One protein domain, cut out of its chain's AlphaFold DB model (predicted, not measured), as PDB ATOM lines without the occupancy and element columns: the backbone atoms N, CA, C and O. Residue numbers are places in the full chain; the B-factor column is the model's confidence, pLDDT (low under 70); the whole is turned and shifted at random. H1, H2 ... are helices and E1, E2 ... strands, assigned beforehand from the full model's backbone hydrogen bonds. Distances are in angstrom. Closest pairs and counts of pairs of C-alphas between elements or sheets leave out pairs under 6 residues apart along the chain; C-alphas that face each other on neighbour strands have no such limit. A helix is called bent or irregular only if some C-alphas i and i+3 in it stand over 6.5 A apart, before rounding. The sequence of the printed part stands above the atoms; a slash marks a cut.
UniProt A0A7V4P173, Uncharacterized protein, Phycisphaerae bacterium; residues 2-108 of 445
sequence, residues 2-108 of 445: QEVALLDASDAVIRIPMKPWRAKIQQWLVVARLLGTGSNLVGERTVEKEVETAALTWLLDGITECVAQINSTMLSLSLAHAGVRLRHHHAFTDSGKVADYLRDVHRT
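This is residues 2 to 108 of the 445 residues of an uncharacterized protein of Phycisphaerae bacterium (UniProt A0A7V4P173). A narrow three-strand sheet and a long two-helix hairpin meet near their ends and make an open V: the sheet E1 E2 E3 is one arm, and the hairpin of H2 and H3, its helices side by side, is the other. The short helix H1 lies over one face of the sheet, the short helix H4 sits by the corner where E3 and H3 come close, and residues 41 to 48 stick out at the tip of the helical hairpin. The printed part has 107 residues, with four named helices and three named strands in the order H1, E1, H2, H3, E2, E3, H4, and the sheet, in the order E1, E2, E3, is antiparallel throughout. The class is mixed, helices and strands; the whole is loose, with a radius of gyration of the C-alphas of 18.4 A, and elongated, spanning 55 by 35 by 32 A.

From the first printed residue on, H1, residues 2 to 8, is on the sheet of E1, residues 12 to 17, E2, residues 70 to 80, and E3, residues 83 to 92. Its height over the sheet is 9.1 A, and it lies over E2. On the local plane its line and that of E2 stand at 31 degrees, only just slantwise to the strands. The closest C-alphas of H1 and E2 are those of Leu 6 and Ser 76, 7.1 A apart; H1 and E3 are near each other. E1 is an edge strand and antiparallel to the inner strand E2 at 174 degrees, with N 14 and O 75 at 2.8 A and N 75 and O 14 at 2.9 A, within hydrogen-bond range. A tight link joins E1 to H2, residues 19 to 38, which touches H3, residues 47 to 69. The closest C-alphas of this helical hairpin are those of Arg 22 and Ala 68, 6.3 A apart, and the helices run opposite ways at a shallow tilt of 3 degrees. H2 only grazes the sheet with residues 19 to 22, and H3 with residues 66 to 69. E2 and the other edge strand, E3, form a hairpin, antiparallel at 168 degrees, with N 74 and O 89 at 2.8 A and N 85 and O 78 at 2.9 A. H4, residues 97 to 103, only grazes the sheet with residues 98 to 102. H4 is close to H3 but not clearly touching it: the closest C-alphas are those of Cys 66 and Val 98, 6.5 A apart, and their lines are about perpendicular, at 79 degrees. H1 is apart from H2, H3 and H4, and H2 is apart from H4. Every O i to N i+4 pair is within hydrogen-bond range in H1, H3 and H4; in H2 it is 14 of 16.

H1 begins at C-alpha 2, at (16.941, -42.469, 28.239). E1 measures 16.6 A from first to last C-alpha. H2 measures 29.1 A and is neither bent nor irregular, but only just: C-alphas 20 and 23 are 6.3 A apart. H3, the longest helix, measures 33.7 A and begins at C-alpha 47, at (44.589, -4.999, 29.211). E2 and E3 each measure 29.0 A. H4 ends at C-alpha 103, at (25.202, -34.334, 16.462).

The two C-alphas farthest apart are those of Asp 8 and Glu 44, 55.9 A. Without residues 41 to 48, which stand free, the body spans 49 by 32 by 29 A. The printed part has no cut. The link from H2 to H3 is short, the other links are tight, and no link is long. The mean pLDDT of the printed part is 80.2; residue 2 and residues 34 to 52 are under 70.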
ATOM      1  N   GLN A   2      15.980 -42.866  27.183       69.56
ATOM      2  CA  GLN A   2      16.941 -42.469  28.239       69.56
ATOM      3  C   GLN A   2      16.284 -41.996  29.555       69.56
ATOM      4  O   GLN A   2      16.665 -42.445  30.629       69.56
ATOM      5  N   GLU A   3      15.256 -41.133  29.486       72.06
ATOM      6  CA  GLU A   3      14.549 -40.641  30.687       72.06
ATOM      7  C   GLU A   3      13.886 -41.780  31.490       72.06
ATOM      8  O   GLU A   3      13.845 -41.724  32.714       72.06
ATOM      9  N   VAL A   4      13.395 -42.821  30.805       72.06
ATOM     10  CA  VAL A   4      12.794 -44.010  31.439       72.06
ATOM     11  C   VAL A   4      13.881 -44.861  32.096       72.06
ATOM     12  O   VAL A   4      13.758 -45.198  33.263       72.06
ATOM     13  N   ALA A   5      15.004 -45.087  31.408       73.44
ATOM     14  CA  ALA A   5      16.144 -45.803  31.982       73.44
ATOM     15  C   ALA A   5      16.707 -45.116  33.243       73.44
ATOM     16  O   ALA A   5      17.106 -45.791  34.188       73.44
ATOM     17  N   LEU A   6      16.715 -43.777  33.290       75.44
ATOM     18  CA  LEU A   6      17.110 -43.023  34.486       75.44
ATOM     19  C   LEU A   6      16.144 -43.224  35.657       75.44
ATOM     20  O   LEU A   6      16.603 -43.304  36.794       75.44
ATOM     21  N   LEU A   7      14.837 -43.292  35.386       76.25
ATOM     22  CA  LEU A   7      13.817 -43.586  36.398       76.25
ATOM     23  C   LEU A   7      13.979 -44.998  36.959       76.25
ATOM     24  O   LEU A   7      13.935 -45.169  38.171       76.25
ATOM     25  N   ASP A   8      14.234 -45.976  36.093       78.38
ATOM     26  CA  ASP A   8      14.363 -47.380  36.492       78.38
ATOM     27  C   ASP A   8      15.666 -47.662  37.265       78.38
ATOM     28  O   ASP A   8      15.721 -48.571  38.091       78.38
ATOM     29  N   ALA A   9      16.725 -46.885  37.011       77.81
ATOM     30  CA  ALA A   9      18.064 -47.098  37.569       77.81
ATOM     31  C   ALA A   9      18.404 -46.213  38.786       77.81
ATOM     32  O   ALA A   9      19.582 -46.112  39.152       77.81
ATOM     33  N   SER A  10      17.424 -45.516  39.371       85.00
ATOM     34  CA  SER A  10      17.668 -44.522  40.423       85.00
ATOM     35  C   SER A  10      16.667 -44.628  41.568       85.00
ATOM     36  O   SER A  10      15.475 -44.810  41.350       85.00
ATOM     37  N   ASP A  11      17.145 -44.431  42.794       87.31
ATOM     38  CA  ASP A  11      16.315 -44.445  44.004       87.31
ATOM     39  C   ASP A  11      15.495 -43.161  44.162       87.31
ATOM     40  O   ASP A  11      14.414 -43.160  44.752       87.31
ATOM     41  N   ALA A  12      16.009 -42.046  43.640       89.00
ATOM     42  CA  ALA A  12      15.295 -40.781  43.583       89.00
ATOM     43  C   ALA A  12      15.555 -40.081  42.252       89.00
ATOM     44  O   ALA A  12      16.696 -39.995  41.795       89.00
ATOM     45  N   VAL A  13      14.499 -39.529  41.655       90.44
ATOM     46  CA  VAL A  13      14.579 -38.757  40.412       90.44
ATOM     47  C   VAL A  13      13.704 -37.520  40.508       90.44
ATOM     48  O   VAL A  13      12.547 -37.580  40.916       90.44
ATOM     49  N   ILE A  14      14.257 -36.388  40.086       90.56
ATOM     50  CA  ILE A  14      13.556 -35.115  39.972       90.56
ATOM     51  C   ILE A  14      13.624 -34.684  38.514       90.56
ATOM     52  O   ILE A  14      14.706 -34.494  37.961       90.56
ATOM     53  N   ARG A  15      12.459 -34.481  37.898       90.94
ATOM     54  CA  ARG A  15      12.346 -33.872  36.571       90.94
ATOM     55  C   ARG A  15      11.994 -32.398  36.712       90.94
ATOM     56  O   ARG A  15      10.950 -32.046  37.251       90.94
ATOM     57  N   ILE A  16      12.846 -31.546  36.165       88.88
ATOM     58  CA  ILE A  16      12.698 -30.096  36.162       88.88
ATOM     59  C   ILE A  16      12.337 -29.659  34.736       88.88
ATOM     60  O   ILE A  16      13.200 -29.676  33.851       88.88
ATOM     61  N   PRO A  17      11.076 -29.270  34.464       87.56
ATOM     62  CA  PRO A  17      10.732 -28.647  33.193       87.56
ATOM     63  C   PRO A  17      11.396 -27.274  33.138       87.56
ATOM     64  O   PRO A  17      11.187 -26.449  34.023       87.56
ATOM     65  N   MET A  18      12.194 -26.998  32.111       89.75
ATOM     66  CA  MET A  18      13.043 -25.805  32.136       89.75
ATOM     67  C   MET A  18      12.311 -24.521  31.762       89.75
ATOM     68  O   MET A  18      12.758 -23.452  32.161       89.75
ATOM     69  N   LYS A  19      11.171 -24.578  31.059       87.50
ATOM     70  CA  LYS A  19      10.441 -23.377  30.602       87.50
ATOM     71  C   LYS A  19      10.220 -22.322  31.713       87.50
ATOM     72  O   LYS A  19      10.560 -21.168  31.468       87.50
ATOM     73  N   PRO A  20       9.746 -22.664  32.933       84.81
ATOM     74  CA  PRO A  20       9.602 -21.696  34.029       84.81
ATOM     75  C   PRO A  20      10.936 -21.268  34.667       84.81
ATOM     76  O   PRO A  20      11.024 -20.200  35.270       84.81
ATOM     77  N   TRP A  21      11.972 -22.102  34.559       85.25
ATOM     78  CA  TRP A  21      13.286 -21.868  35.158       85.25
ATOM     79  C   TRP A  21      14.205 -21.028  34.281       85.25
ATOM     80  O   TRP A  21      15.003 -20.271  34.822       85.25
ATOM     81  N   ARG A  22      14.057 -21.089  32.950       86.06
ATOM     82  CA  ARG A  22      14.842 -20.292  31.998       86.06
ATOM     83  C   ARG A  22      14.816 -18.809  32.377       86.06
ATOM     84  O   ARG A  22      15.873 -18.218  32.532       86.06
ATOM     85  N   ALA A  23      13.637 -18.238  32.640       82.06
ATOM     86  CA  ALA A  23      13.509 -16.830  33.039       82.06
ATOM     87  C   ALA A  23      14.245 -16.501  34.353       82.06
ATOM     88  O   ALA A  23      14.894 -15.463  34.452       82.06
ATOM     89  N   LYS A  24      14.192 -17.396  35.349       84.25
ATOM     90  CA  LYS A  24      14.908 -17.221  36.624       84.25
ATOM     91  C   LYS A  24      16.421 -17.337  36.448       84.25
ATOM     92  O   LYS A  24      17.162 -16.543  37.011       84.25
ATOM     93  N   ILE A  25      16.886 -18.304  35.659       84.44
ATOM     94  CA  ILE A  25      18.316 -18.485  35.375       84.44
ATOM     95  C   ILE A  25      18.859 -17.265  34.630       84.44
ATOM     96  O   ILE A  25      19.920 -16.773  34.986       84.44
ATOM     97  N   GLN A  26      18.106 -16.716  33.673       81.06
ATOM     98  CA  GLN A  26      18.486 -15.486  32.973       81.06
ATOM     99  C   GLN A  26      18.712 -14.310  33.935       81.06
ATOM    100  O   GLN A  26      19.690 -13.584  33.790       81.06
ATOM    101  N   GLN A  27      17.883 -14.155  34.974       82.25
ATOM    102  CA  GLN A  27      18.109 -13.133  36.007       82.25
ATOM    103  C   GLN A  27      19.435 -13.353  36.750       82.25
ATOM    104  O   GLN A  27      20.188 -12.403  36.955       82.25
ATOM    105  N   TRP A  28      19.755 -14.599  37.106       81.38
ATOM    106  CA  TRP A  28      21.033 -14.931  37.742       81.38
ATOM    107  C   TRP A  28      22.232 -14.723  36.819       81.38
ATOM    108  O   TRP A  28      23.267 -14.262  37.286       81.38
ATOM    109  N   LEU A  29      22.096 -14.994  35.518       81.12
ATOM    110  CA  LEU A  29      23.146 -14.727  34.532       81.12
ATOM    111  C   LEU A  29      23.386 -13.222  34.355       81.12
ATOM    112  O   LEU A  29      24.536 -12.800  34.254       81.12
ATOM    113  N   VAL A  30      22.333 -12.398  34.411       79.50
ATOM    114  CA  VAL A  30      22.467 -10.933  34.452       79.50
ATOM    115  C   VAL A  30      23.203 -10.488  35.717       79.50
ATOM    116  O   VAL A  30      24.114  -9.669  35.627       79.50
ATOM    117  N   VAL A  31      22.872 -11.046  36.887       75.75
ATOM    118  CA  VAL A  31      23.593 -10.750  38.138       75.75
ATOM    119  C   VAL A  31      25.056 -11.193  38.056       75.75
ATOM    120  O   VAL A  31      25.934 -10.420  38.424       75.75
ATOM    121  N   ALA A  32      25.339 -12.389  37.538       73.31
ATOM    122  CA  ALA A  32      26.701 -12.887  37.344       73.31
ATOM    123  C   ALA A  32      27.503 -11.979  36.403       73.31
ATOM    124  O   ALA A  32      28.650 -11.651  36.697       73.31
ATOM    125  N   ARG A  33      26.875 -11.499  35.321       72.31
ATOM    126  CA  ARG A  33      27.464 -10.506  34.418       72.31
ATOM    127  C   ARG A  33      27.761  -9.203  35.154       72.31
ATOM    128  O   ARG A  33      28.885  -8.727  35.082       72.31
ATOM    129  N   LEU A  34      26.802  -8.667  35.912       67.50
ATOM    130  CA  LEU A  34      26.988  -7.441  36.692       67.50
ATOM    131  C   LEU A  34      28.097  -7.575  37.740       67.50
ATOM    132  O   LEU A  34      28.882  -6.647  37.876       67.50
ATOM    133  N   LEU A  35      28.200  -8.706  38.441       62.72
ATOM    134  CA  LEU A  35      29.266  -8.957  39.416       62.72
ATOM    135  C   LEU A  35      30.632  -9.104  38.735       62.72
ATOM    136  O   LEU A  35      31.589  -8.468  39.171       62.72
ATOM    137  N   GLY A  36      30.702  -9.862  37.638       60.16
ATOM    138  CA  GLY A  36      31.929 -10.057  36.862       60.16
ATOM    139  C   GLY A  36      32.428  -8.794  36.155       60.16
ATOM    140  O   GLY A  36      33.626  -8.620  35.982       60.16
ATOM    141  N   THR A  37      31.526  -7.883  35.771       55.50
ATOM    142  CA  THR A  37      31.889  -6.560  35.230       55.50
ATOM    143  C   THR A  37      32.043  -5.489  36.314       55.50
ATOM    144  O   THR A  37      32.744  -4.502  36.118       55.50
ATOM    145  N   GLY A  38      31.380  -5.656  37.459       46.81
ATOM    146  CA  GLY A  38      31.317  -4.678  38.546       46.81
ATOM    147  C   GLY A  38      32.609  -4.607  39.354       46.81
ATOM    148  O   GLY A  38      32.994  -3.521  39.781       46.81
ATOM    149  N   SER A  39      33.344  -5.719  39.461       49.31
ATOM    150  CA  SER A  39      34.731  -5.734  39.951       49.31
ATOM    151  C   SER A  39      35.678  -4.871  39.102       49.31
ATOM    152  O   SER A  39      36.728  -4.453  39.586       49.31
ATOM    153  N   ASN A  40      35.294  -4.536  37.863       46.41
ATOM    154  CA  ASN A  40      36.098  -3.734  36.934       46.41
ATOM    155  C   ASN A  40      35.775  -2.232  36.979       46.41
ATOM    156  O   ASN A  40      36.431  -1.452  36.293       46.41
ATOM    157  N   LEU A  41      34.785  -1.810  37.776       42.00
ATOM    158  CA  LEU A  41      34.450  -0.394  37.977       42.00
ATOM    159  C   LEU A  41      35.274   0.266  39.097       42.00
ATOM    160  O   LEU A  41      35.260   1.488  39.210       42.00
ATOM    161  N   VAL A  42      35.988  -0.516  39.919       43.09
ATOM    162  CA  VAL A  42      36.656  -0.045  41.154       43.09
ATOM    163  C   VAL A  42      38.196  -0.063  41.046       43.09
ATOM    164  O   VAL A  42      38.905  -0.028  42.043       43.09
ATOM    165  N   GLY A  43      38.766  -0.072  39.839       48.69
ATOM    166  CA  GLY A  43      40.220   0.046  39.660       48.69
ATOM    167  C   GLY A  43      40.629   0.369  38.227       48.69
ATOM    168  O   GLY A  43      39.790   0.363  37.329       48.69
ATOM    169  N   GLU A  44      41.921   0.635  38.007       48.12
ATOM    170  CA  GLU A  44      42.461   0.897  36.667       48.12
ATOM    171  C   GLU A  44      42.133  -0.256  35.701       48.12
ATOM    172  O   GLU A  44      42.231  -1.444  36.052       48.12
ATOM    173  N   ARG A  45      41.706   0.114  34.485       56.28
ATOM    174  CA  ARG A  45      41.496  -0.809  33.367       56.28
ATOM    175  C   ARG A  45      42.857  -1.239  32.842       56.28
ATOM    176  O   ARG A  45      43.528  -0.474  32.157       56.28
ATOM    177  N   THR A  46      43.256  -2.458  33.169       61.59
ATOM    178  CA  THR A  46      44.396  -3.114  32.535       61.59
ATOM    179  C   THR A  46      43.914  -3.919  31.333       61.59
ATOM    180  O   THR A  46      42.768  -4.368  31.282       61.59
ATOM    181  N   VAL A  47      44.813  -4.132  30.375       60.28
ATOM    182  CA  VAL A  47      44.589  -4.999  29.211       60.28
ATOM    183  C   VAL A  47      44.123  -6.404  29.634       60.28
ATOM    184  O   VAL A  47      43.219  -6.972  29.029       60.28
ATOM    185  N   GLU A  48      44.683  -6.916  30.729       60.78
ATOM    186  CA  GLU A  48      44.340  -8.197  31.360       60.78
ATOM    187  C   GLU A  48      42.848  -8.288  31.715       60.78
ATOM    188  O   GLU A  48      42.148  -9.198  31.272       60.78
ATOM    189  N   LYS A  49      42.333  -7.286  32.441       66.50
ATOM    190  CA  LYS A  49      40.930  -7.240  32.876       66.50
ATOM    191  C   LYS A  49      39.961  -7.155  31.704       66.50
ATOM    192  O   LYS A  49      38.856  -7.691  31.777       66.50
ATOM    193  N   GLU A  50      40.332  -6.468  30.625       65.88
ATOM    194  CA  GLU A  50      39.485  -6.371  29.431       65.88
ATOM    195  C   GLU A  50      39.363  -7.721  28.715       65.88
ATOM    196  O   GLU A  50      38.270  -8.086  28.275       65.88
ATOM    197  N   VAL A  51      40.444  -8.499  28.656       65.31
ATOM    198  CA  VAL A  51      40.422  -9.841  28.065       65.31
ATOM    199  C   VAL A  51      39.694 -10.841  28.955       65.31
ATOM    200  O   VAL A  51      38.850 -11.585  28.453       65.31
ATOM    201  N   GLU A  52      39.923 -10.806  30.269       69.44
ATOM    202  CA  GLU A  52      39.149 -11.588  31.242       69.44
ATOM    203  C   GLU A  52      37.647 -11.288  31.121       69.44
ATOM    204  O   GLU A  52      36.822 -12.200  31.069       69.44
ATOM    205  N   THR A  53      37.281 -10.010  30.978       71.56
ATOM    206  CA  THR A  53      35.887  -9.592  30.769       71.56
ATOM    207  C   THR A  53      35.325 -10.124  29.456       71.56
ATOM    208  O   THR A  53      34.182 -10.582  29.426       71.56
ATOM    209  N   ALA A  54      36.095 -10.072  28.366       71.19
ATOM    210  CA  ALA A  54      35.668 -10.591  27.071       71.19
ATOM    211  C   ALA A  54      35.440 -12.113  27.123       71.19
ATOM    212  O   ALA A  54      34.400 -12.592  26.664       71.19
ATOM    213  N   ALA A  55      36.358 -12.857  27.747       70.69
ATOM    214  CA  ALA A  55      36.244 -14.300  27.944       70.69
ATOM    215  C   ALA A  55      35.046 -14.665  28.836       70.69
ATOM    216  O   ALA A  55      34.247 -15.534  28.480       70.69
ATOM    217  N   LEU A  56      34.858 -13.957  29.956       74.31
ATOM    218  CA  LEU A  56      33.712 -14.153  30.844       74.31
ATOM    219  C   LEU A  56      32.389 -13.822  30.143       74.31
ATOM    220  O   LEU A  56      31.407 -14.547  30.293       74.31
ATOM    221  N   THR A  57      32.355 -12.745  29.358       75.19
ATOM    222  CA  THR A  57      31.167 -12.349  28.591       75.19
ATOM    223  C   THR A  57      30.776 -13.440  27.604       75.19
ATOM    224  O   THR A  57      29.612 -13.842  27.602       75.19
ATOM    225  N   TRP A  58      31.745 -13.965  26.847       77.00
ATOM    226  CA  TRP A  58      31.534 -15.088  25.937       77.00
ATOM    227  C   TRP A  58      31.016 -16.332  26.661       77.00
ATOM    228  O   TRP A  58      30.033 -16.926  26.219       77.00
ATOM    229  N   LEU A  59      31.623 -16.703  27.794       78.31
ATOM    230  CA  LEU A  59      31.195 -17.863  28.574       78.31
ATOM    231  C   LEU A  59      29.737 -17.708  29.027       78.31
ATOM    232  O   LEU A  59      28.931 -18.625  28.879       78.31
ATOM    233  N   LEU A  60      29.379 -16.529  29.542       81.94
ATOM    234  CA  LEU A  60      28.016 -16.227  29.977       81.94
ATOM    235  C   LEU A  60      27.020 -16.203  28.808       81.94
ATOM    236  O   LEU A  60      25.892 -16.667  28.982       81.94
ATOM    237  N   ASP A  61      27.414 -15.719  27.626       81.19
ATOM    238  CA  ASP A  61      26.591 -15.793  26.408       81.19
ATOM    239  C   ASP A  61      26.363 -17.252  25.984       81.19
ATOM    240  O   ASP A  61      25.231 -17.645  25.701       81.19
ATOM    241  N   GLY A  62      27.409 -18.082  26.016       81.94
ATOM    242  CA  GLY A  62      27.315 -19.513  25.726       81.94
ATOM    243  C   GLY A  62      26.388 -20.249  26.697       81.94
ATOM    244  O   GLY A  62      25.516 -21.006  26.269       81.94
ATOM    245  N   ILE A  63      26.506 -19.982  28.004       85.00
ATOM    246  CA  ILE A  63      25.607 -20.543  29.027       85.00
ATOM    247  C   ILE A  63      24.166 -20.077  28.792       85.00
ATOM    248  O   ILE A  63      23.241 -20.885  28.865       85.00
ATOM    249  N   THR A  64      23.968 -18.794  28.480       85.44
ATOM    250  CA  THR A  64      22.652 -18.214  28.161       85.44
ATOM    251  C   THR A  64      22.002 -18.954  26.994       85.44
ATOM    252  O   THR A  64      20.854 -19.393  27.115       85.44
ATOM    253  N   GLU A  65      22.740 -19.137  25.898       86.94
ATOM    254  CA  GLU A  65      22.288 -19.851  24.702       86.94
ATOM    255  C   GLU A  65      21.961 -21.316  25.019       86.94
ATOM    256  O   GLU A  65      20.899 -21.812  24.636       86.94
ATOM    257  N   CYS A  66      22.819 -21.996  25.786       88.44
ATOM    258  CA  CYS A  66      22.585 -23.377  26.199       88.44
ATOM    259  C   CYS A  66      21.301 -23.497  27.024       88.44
ATOM    260  O   CYS A  66      20.407 -24.269  26.675       88.44
ATOM    261  N   VAL A  67      21.163 -22.693  28.084       89.12
ATOM    262  CA  VAL A  67      19.997 -22.702  28.982       89.12
ATOM    263  C   VAL A  67      18.701 -22.416  28.225       89.12
ATOM    264  O   VAL A  67      17.676 -23.044  28.509       89.12
ATOM    265  N   ALA A  68      18.728 -21.505  27.247       89.25
ATOM    266  CA  ALA A  68      17.566 -21.188  26.423       89.25
ATOM    267  C   ALA A  68      17.036 -22.409  25.647       89.25
ATOM    268  O   ALA A  68      15.831 -22.485  25.386       89.25
ATOM    269  N   GLN A  69      17.905 -23.374  25.339       93.12
ATOM    270  CA  GLN A  69      17.596 -24.563  24.548       93.12
ATOM    271  C   GLN A  69      17.339 -25.830  25.381       93.12
ATOM    272  O   GLN A  69      16.799 -26.793  24.838       93.12
ATOM    273  N   ILE A  70      17.645 -25.856  26.687       92.50
ATOM    274  CA  ILE A  70      17.341 -27.018  27.550       92.50
ATOM    275  C   ILE A  70      15.832 -27.125  27.757       92.50
ATOM    276  O   ILE A  70      15.224 -26.229  28.340       92.50
ATOM    277  N   ASN A  71      15.216 -28.222  27.326       91.19
ATOM    278  CA  ASN A  71      13.797 -28.540  27.502       91.19
ATOM    279  C   ASN A  71      13.485 -29.103  28.891       91.19
ATOM    280  O   ASN A  71      12.571 -28.624  29.575       91.19
ATOM    281  N   SER A  72      14.272 -30.077  29.335       91.25
ATOM    282  CA  SER A  72      14.175 -30.683  30.662       91.25
ATOM    283  C   SER A  72      15.563 -30.903  31.243       91.25
ATOM    284  O   SER A  72      16.517 -31.206  30.530       91.25
ATOM    285  N   THR A  73      15.652 -30.766  32.561       92.12
ATOM    286  CA  THR A  73      16.769 -31.293  33.340       92.12
ATOM    287  C   THR A  73      16.225 -32.382  34.246       92.12
ATOM    288  O   THR A  73      15.226 -32.167  34.931       92.12
ATOM    289  N   MET A  74      16.858 -33.546  34.262       92.56
ATOM    290  CA  MET A  74      16.598 -34.587  35.247       92.56
ATOM    291  C   MET A  74      17.796 -34.696  36.175       92.56
ATOM    292  O   MET A  74      18.931 -34.751  35.716       92.56
ATOM    293  N   LEU A  75      17.533 -34.716  37.475       93.31
ATOM    294  CA  LEU A  75      18.516 -35.021  38.504       93.31
ATOM    295  C   LEU A  75      18.143 -36.371  39.095       93.31
ATOM    296  O   LEU A  75      16.978 -36.585  39.427       93.31
ATOM    297  N   SER A  76      19.101 -37.277  39.215       93.19
ATOM    298  CA  SER A  76      18.858 -38.596  39.793       93.19
ATOM    299  C   SER A  76      19.948 -38.986  40.772       93.19
ATOM    300  O   SER A  76      21.118 -38.659  40.568       93.19
ATOM    301  N   LEU A  77      19.542 -39.679  41.828       93.38
ATOM    302  CA  LEU A  77      20.406 -40.235  42.852       93.38
ATOM    303  C   LEU A  77      20.197 -41.748  42.885       93.38
ATOM    304  O   LEU A  77      19.061 -42.212  42.973       93.38
ATOM    305  N   SER A  78      21.294 -42.495  42.848       91.38
ATOM    306  CA  SER A  78      21.310 -43.930  43.108       91.38
ATOM    307  C   SER A  78      22.244 -44.249  44.274       91.38
ATOM    308  O   SER A  78      23.368 -43.744  44.348       91.38
ATOM    309  N   LEU A  79      21.749 -45.073  45.190       88.69
ATOM    310  CA  LEU A  79      22.395 -45.584  46.386       88.69
ATOM    311  C   LEU A  79      22.515 -47.105  46.233       88.69
ATOM    312  O   LEU A  79      21.674 -47.869  46.698       88.69
ATOM    313  N   ALA A  80      23.574 -47.554  45.564       80.12
ATOM    314  CA  ALA A  80      23.847 -48.975  45.371       80.12
ATOM    315  C   ALA A  80      24.923 -49.469  46.349       80.12
ATOM    316  O   ALA A  80      25.679 -48.677  46.915       80.12
ATOM    317  N   HIS A  81      25.068 -50.794  46.488       76.31
ATOM    318  CA  HIS A  81      26.197 -51.392  47.220       76.31
ATOM    319  C   HIS A  81      27.550 -50.921  46.656       76.31
ATOM    320  O   HIS A  81      28.509 -50.733  47.398       76.31
ATOM    321  N   ALA A  82      27.640 -50.713  45.338       82.94
ATOM    322  CA  ALA A  82      28.864 -50.236  44.698       82.94
ATOM    323  C   ALA A  82      29.235 -48.798  45.108       82.94
ATOM    324  O   ALA A  82      30.419 -48.470  45.180       82.94
ATOM    325  N   GLY A  83      28.254 -47.935  45.395       91.25
ATOM    326  CA  GLY A  83      28.509 -46.534  45.709       91.25
ATOM    327  C   GLY A  83      27.300 -45.618  45.572       91.25
ATOM    328  O   GLY A  83      26.185 -46.049  45.273       91.25
ATOM    329  N   VAL A  84      27.563 -44.333  45.787       92.88
ATOM    330  CA  VAL A  84      26.618 -43.237  45.584       92.88
ATOM    331  C   VAL A  84      26.851 -42.647  44.203       92.88
ATOM    332  O   VAL A  84      27.990 -42.384  43.810       92.88
ATOM    333  N   ARG A  85      25.764 -42.424  43.467       94.94
ATOM    334  CA  ARG A  85      25.813 -41.893  42.111       94.94
ATOM    335  C   ARG A  85      24.805 -40.773  41.926       94.94
ATOM    336  O   ARG A  85      23.609 -40.978  42.118       94.94
ATOM    337  N   LEU A  86      25.289 -39.608  41.515       94.81
ATOM    338  CA  LEU A  86      24.480 -38.443  41.172       94.81
ATOM    339  C   LEU A  86      24.573 -38.211  39.666       94.81
ATOM    340  O   LEU A  86      25.661 -37.967  39.150       94.81
ATOM    341  N   ARG A  87      23.442 -38.245  38.959       94.81
ATOM    342  CA  ARG A  87      23.391 -37.929  37.526       94.81
ATOM    343  C   ARG A  87      22.577 -36.673  37.282       94.81
ATOM    344  O   ARG A  87      21.493 -36.525  37.848       94.81
ATOM    345  N   HIS A  88      23.066 -35.821  36.392       93.81
ATOM    346  CA  HIS A  88      22.269 -34.780  35.762       93.81
ATOM    347  C   HIS A  88      22.142 -35.087  34.273       93.81
ATOM    348  O   HIS A  88      23.128 -35.389  33.612       93.81
ATOM    349  N   HIS A  89      20.927 -35.019  33.743       94.88
ATOM    350  CA  HIS A  89      20.631 -35.237  32.334       94.88
ATOM    351  C   HIS A  89      19.901 -34.016  31.790       94.88
ATOM    352  O   HIS A  89      18.819 -33.671  32.271       94.88
ATOM    353  N   HIS A  90      20.472 -33.374  30.778       94.31
ATOM    354  CA  HIS A  90      19.883 -32.219  30.114       94.31
ATOM    355  C   HIS A  90      19.426 -32.629  28.721       94.31
ATOM    356  O   HIS A  90      20.247 -33.032  27.902       94.31
ATOM    357  N   ALA A  91      18.127 -32.512  28.454       94.25
ATOM    358  CA  ALA A  91      17.572 -32.686  27.119       94.25
ATOM    359  C   ALA A  91      17.430 -31.319  26.451       94.25
ATOM    360  O   ALA A  91      16.848 -30.399  27.035       94.25
ATOM    361  N   PHE A  92      17.933 -31.187  25.232       94.25
ATOM    362  CA  PHE A  92      17.899 -29.953  24.457       94.25
ATOM    363  C   PHE A  92      16.746 -29.948  23.456       94.25
ATOM    364  O   PHE A  92      15.992 -30.909  23.314       94.25
ATOM    365  N   THR A  93      16.571 -28.807  22.804       92.81
ATOM    366  CA  THR A  93      15.636 -28.645  21.696       92.81
ATOM    367  C   THR A  93      16.270 -29.226  20.446       92.81
ATOM    368  O   THR A  93      17.347 -28.783  20.058       92.81
ATOM    369  N   ASP A  94      15.601 -30.195  19.820       91.56
ATOM    370  CA  ASP A  94      16.145 -30.951  18.689       91.56
ATOM    371  C   ASP A  94      16.581 -30.037  17.539       91.56
ATOM    372  O   ASP A  94      17.643 -30.231  16.971       91.56
ATOM    373  N   SER A  95      15.819 -28.997  17.208       91.31
ATOM    374  CA  SER A  95      16.173 -28.044  16.145       91.31
ATOM    375  C   SER A  95      17.038 -26.866  16.624       91.31
ATOM    376  O   SER A  95      17.027 -25.807  16.001       91.31
ATOM    377  N   GLY A  96      17.665 -26.977  17.798       89.31
ATOM    378  CA  GLY A  96      18.484 -25.925  18.395       89.31
ATOM    379  C   GLY A  96      19.973 -26.095  18.095       89.31
ATOM    380  O   GLY A  96      20.450 -27.211  17.904       89.31
ATOM    381  N   LYS A  97      20.732 -24.995  18.157       88.12
ATOM    382  CA  LYS A  97      22.184 -24.987  17.905       88.12
ATOM    383  C   LYS A  97      22.974 -25.949  18.795       88.12
ATOM    384  O   LYS A  97      24.002 -26.455  18.366       88.12
ATOM    385  N   VAL A  98      22.526 -26.195  20.031       89.31
ATOM    386  CA  VAL A  98      23.191 -27.159  20.921       89.31
ATOM    387  C   VAL A  98      23.033 -28.573  20.377       89.31
ATOM    388  O   VAL A  98      24.011 -29.305  20.314       89.31
ATOM    389  N   ALA A  99      21.825 -28.954  19.955       90.88
ATOM    390  CA  ALA A  99      21.596 -30.264  19.358       90.88
ATOM    391  C   ALA A  99      22.326 -30.401  18.012       90.88
ATOM    392  O   ALA A  99      22.917 -31.441  17.735       90.88
ATOM    393  N   ASP A 100      22.349 -29.337  17.203       89.06
ATOM    394  CA  ASP A 100      23.147 -29.291  15.975       89.06
ATOM    395  C   ASP A 100      24.630 -29.539  16.273       89.06
ATOM    396  O   ASP A 100      25.231 -30.409  15.658       89.06
ATOM    397  N   TYR A 101      25.193 -28.861  17.276       88.19
ATOM    398  CA  TYR A 101      26.579 -29.069  17.696       88.19
ATOM    399  C   TYR A 101      26.832 -30.495  18.207       88.19
ATOM    400  O   TYR A 101      27.819 -31.114  17.819       88.19
ATOM    401  N   LEU A 102      25.952 -31.032  19.061       89.38
ATOM    402  CA  LEU A 102      26.103 -32.361  19.667       89.38
ATOM    403  C   LEU A 102      25.995 -33.509  18.655       89.38
ATOM    404  O   LEU A 102      26.594 -34.558  18.879       89.38
ATOM    405  N   ARG A 103      25.261 -33.337  17.549       89.06
ATOM    406  CA  ARG A 103      25.202 -34.334  16.462       89.06
ATOM    407  C   ARG A 103      26.552 -34.598  15.817       89.06
ATOM    408  O   ARG A 103      26.793 -35.715  15.367       89.06
ATOM    409  N   ASP A 104      27.403 -33.585  15.802       85.44
ATOM    410  CA  ASP A 104      28.717 -33.634  15.168       85.44
ATOM    411  C   ASP A 104      29.829 -33.955  16.175       85.44
ATOM    412  O   ASP A 104      31.011 -33.982  15.831       85.44
ATOM    413  N   VAL A 105      29.468 -34.199  17.438       85.88
ATOM    414  CA  VAL A 105      30.421 -34.644  18.450       85.88
ATOM    415  C   VAL A 105      30.683 -36.127  18.262       85.88
ATOM    416  O   VAL A 105      29.771 -36.956  18.224       85.88
ATOM    417  N   HIS A 106      31.960 -36.467  18.190       82.56
ATOM    418  CA  HIS A 106      32.433 -37.831  18.086       82.56
ATOM    419  C   HIS A 106      33.295 -38.186  19.286       82.56
ATOM    420  O   HIS A 106      33.966 -37.339  19.881       82.56
ATOM    421  N   ARG A 107      33.275 -39.477  19.610       85.00
ATOM    422  CA  ARG A 107      34.210 -40.095  20.535       85.00
ATOM    423  C   ARG A 107      35.249 -40.864  19.741       85.00
ATOM    424  O   ARG A 107      34.903 -41.550  18.782       85.00
ATOM    425  N   THR A 108      36.494 -40.792  20.175       81.81
ATOM    426  CA  THR A 108      37.556 -41.658  19.669       81.81
ATOM    427  C   THR A 108      37.734 -42.869  20.589       81.81
ATOM    428  O   THR A 108      37.403 -42.824  21.775       81.81
TER     429      THR A 108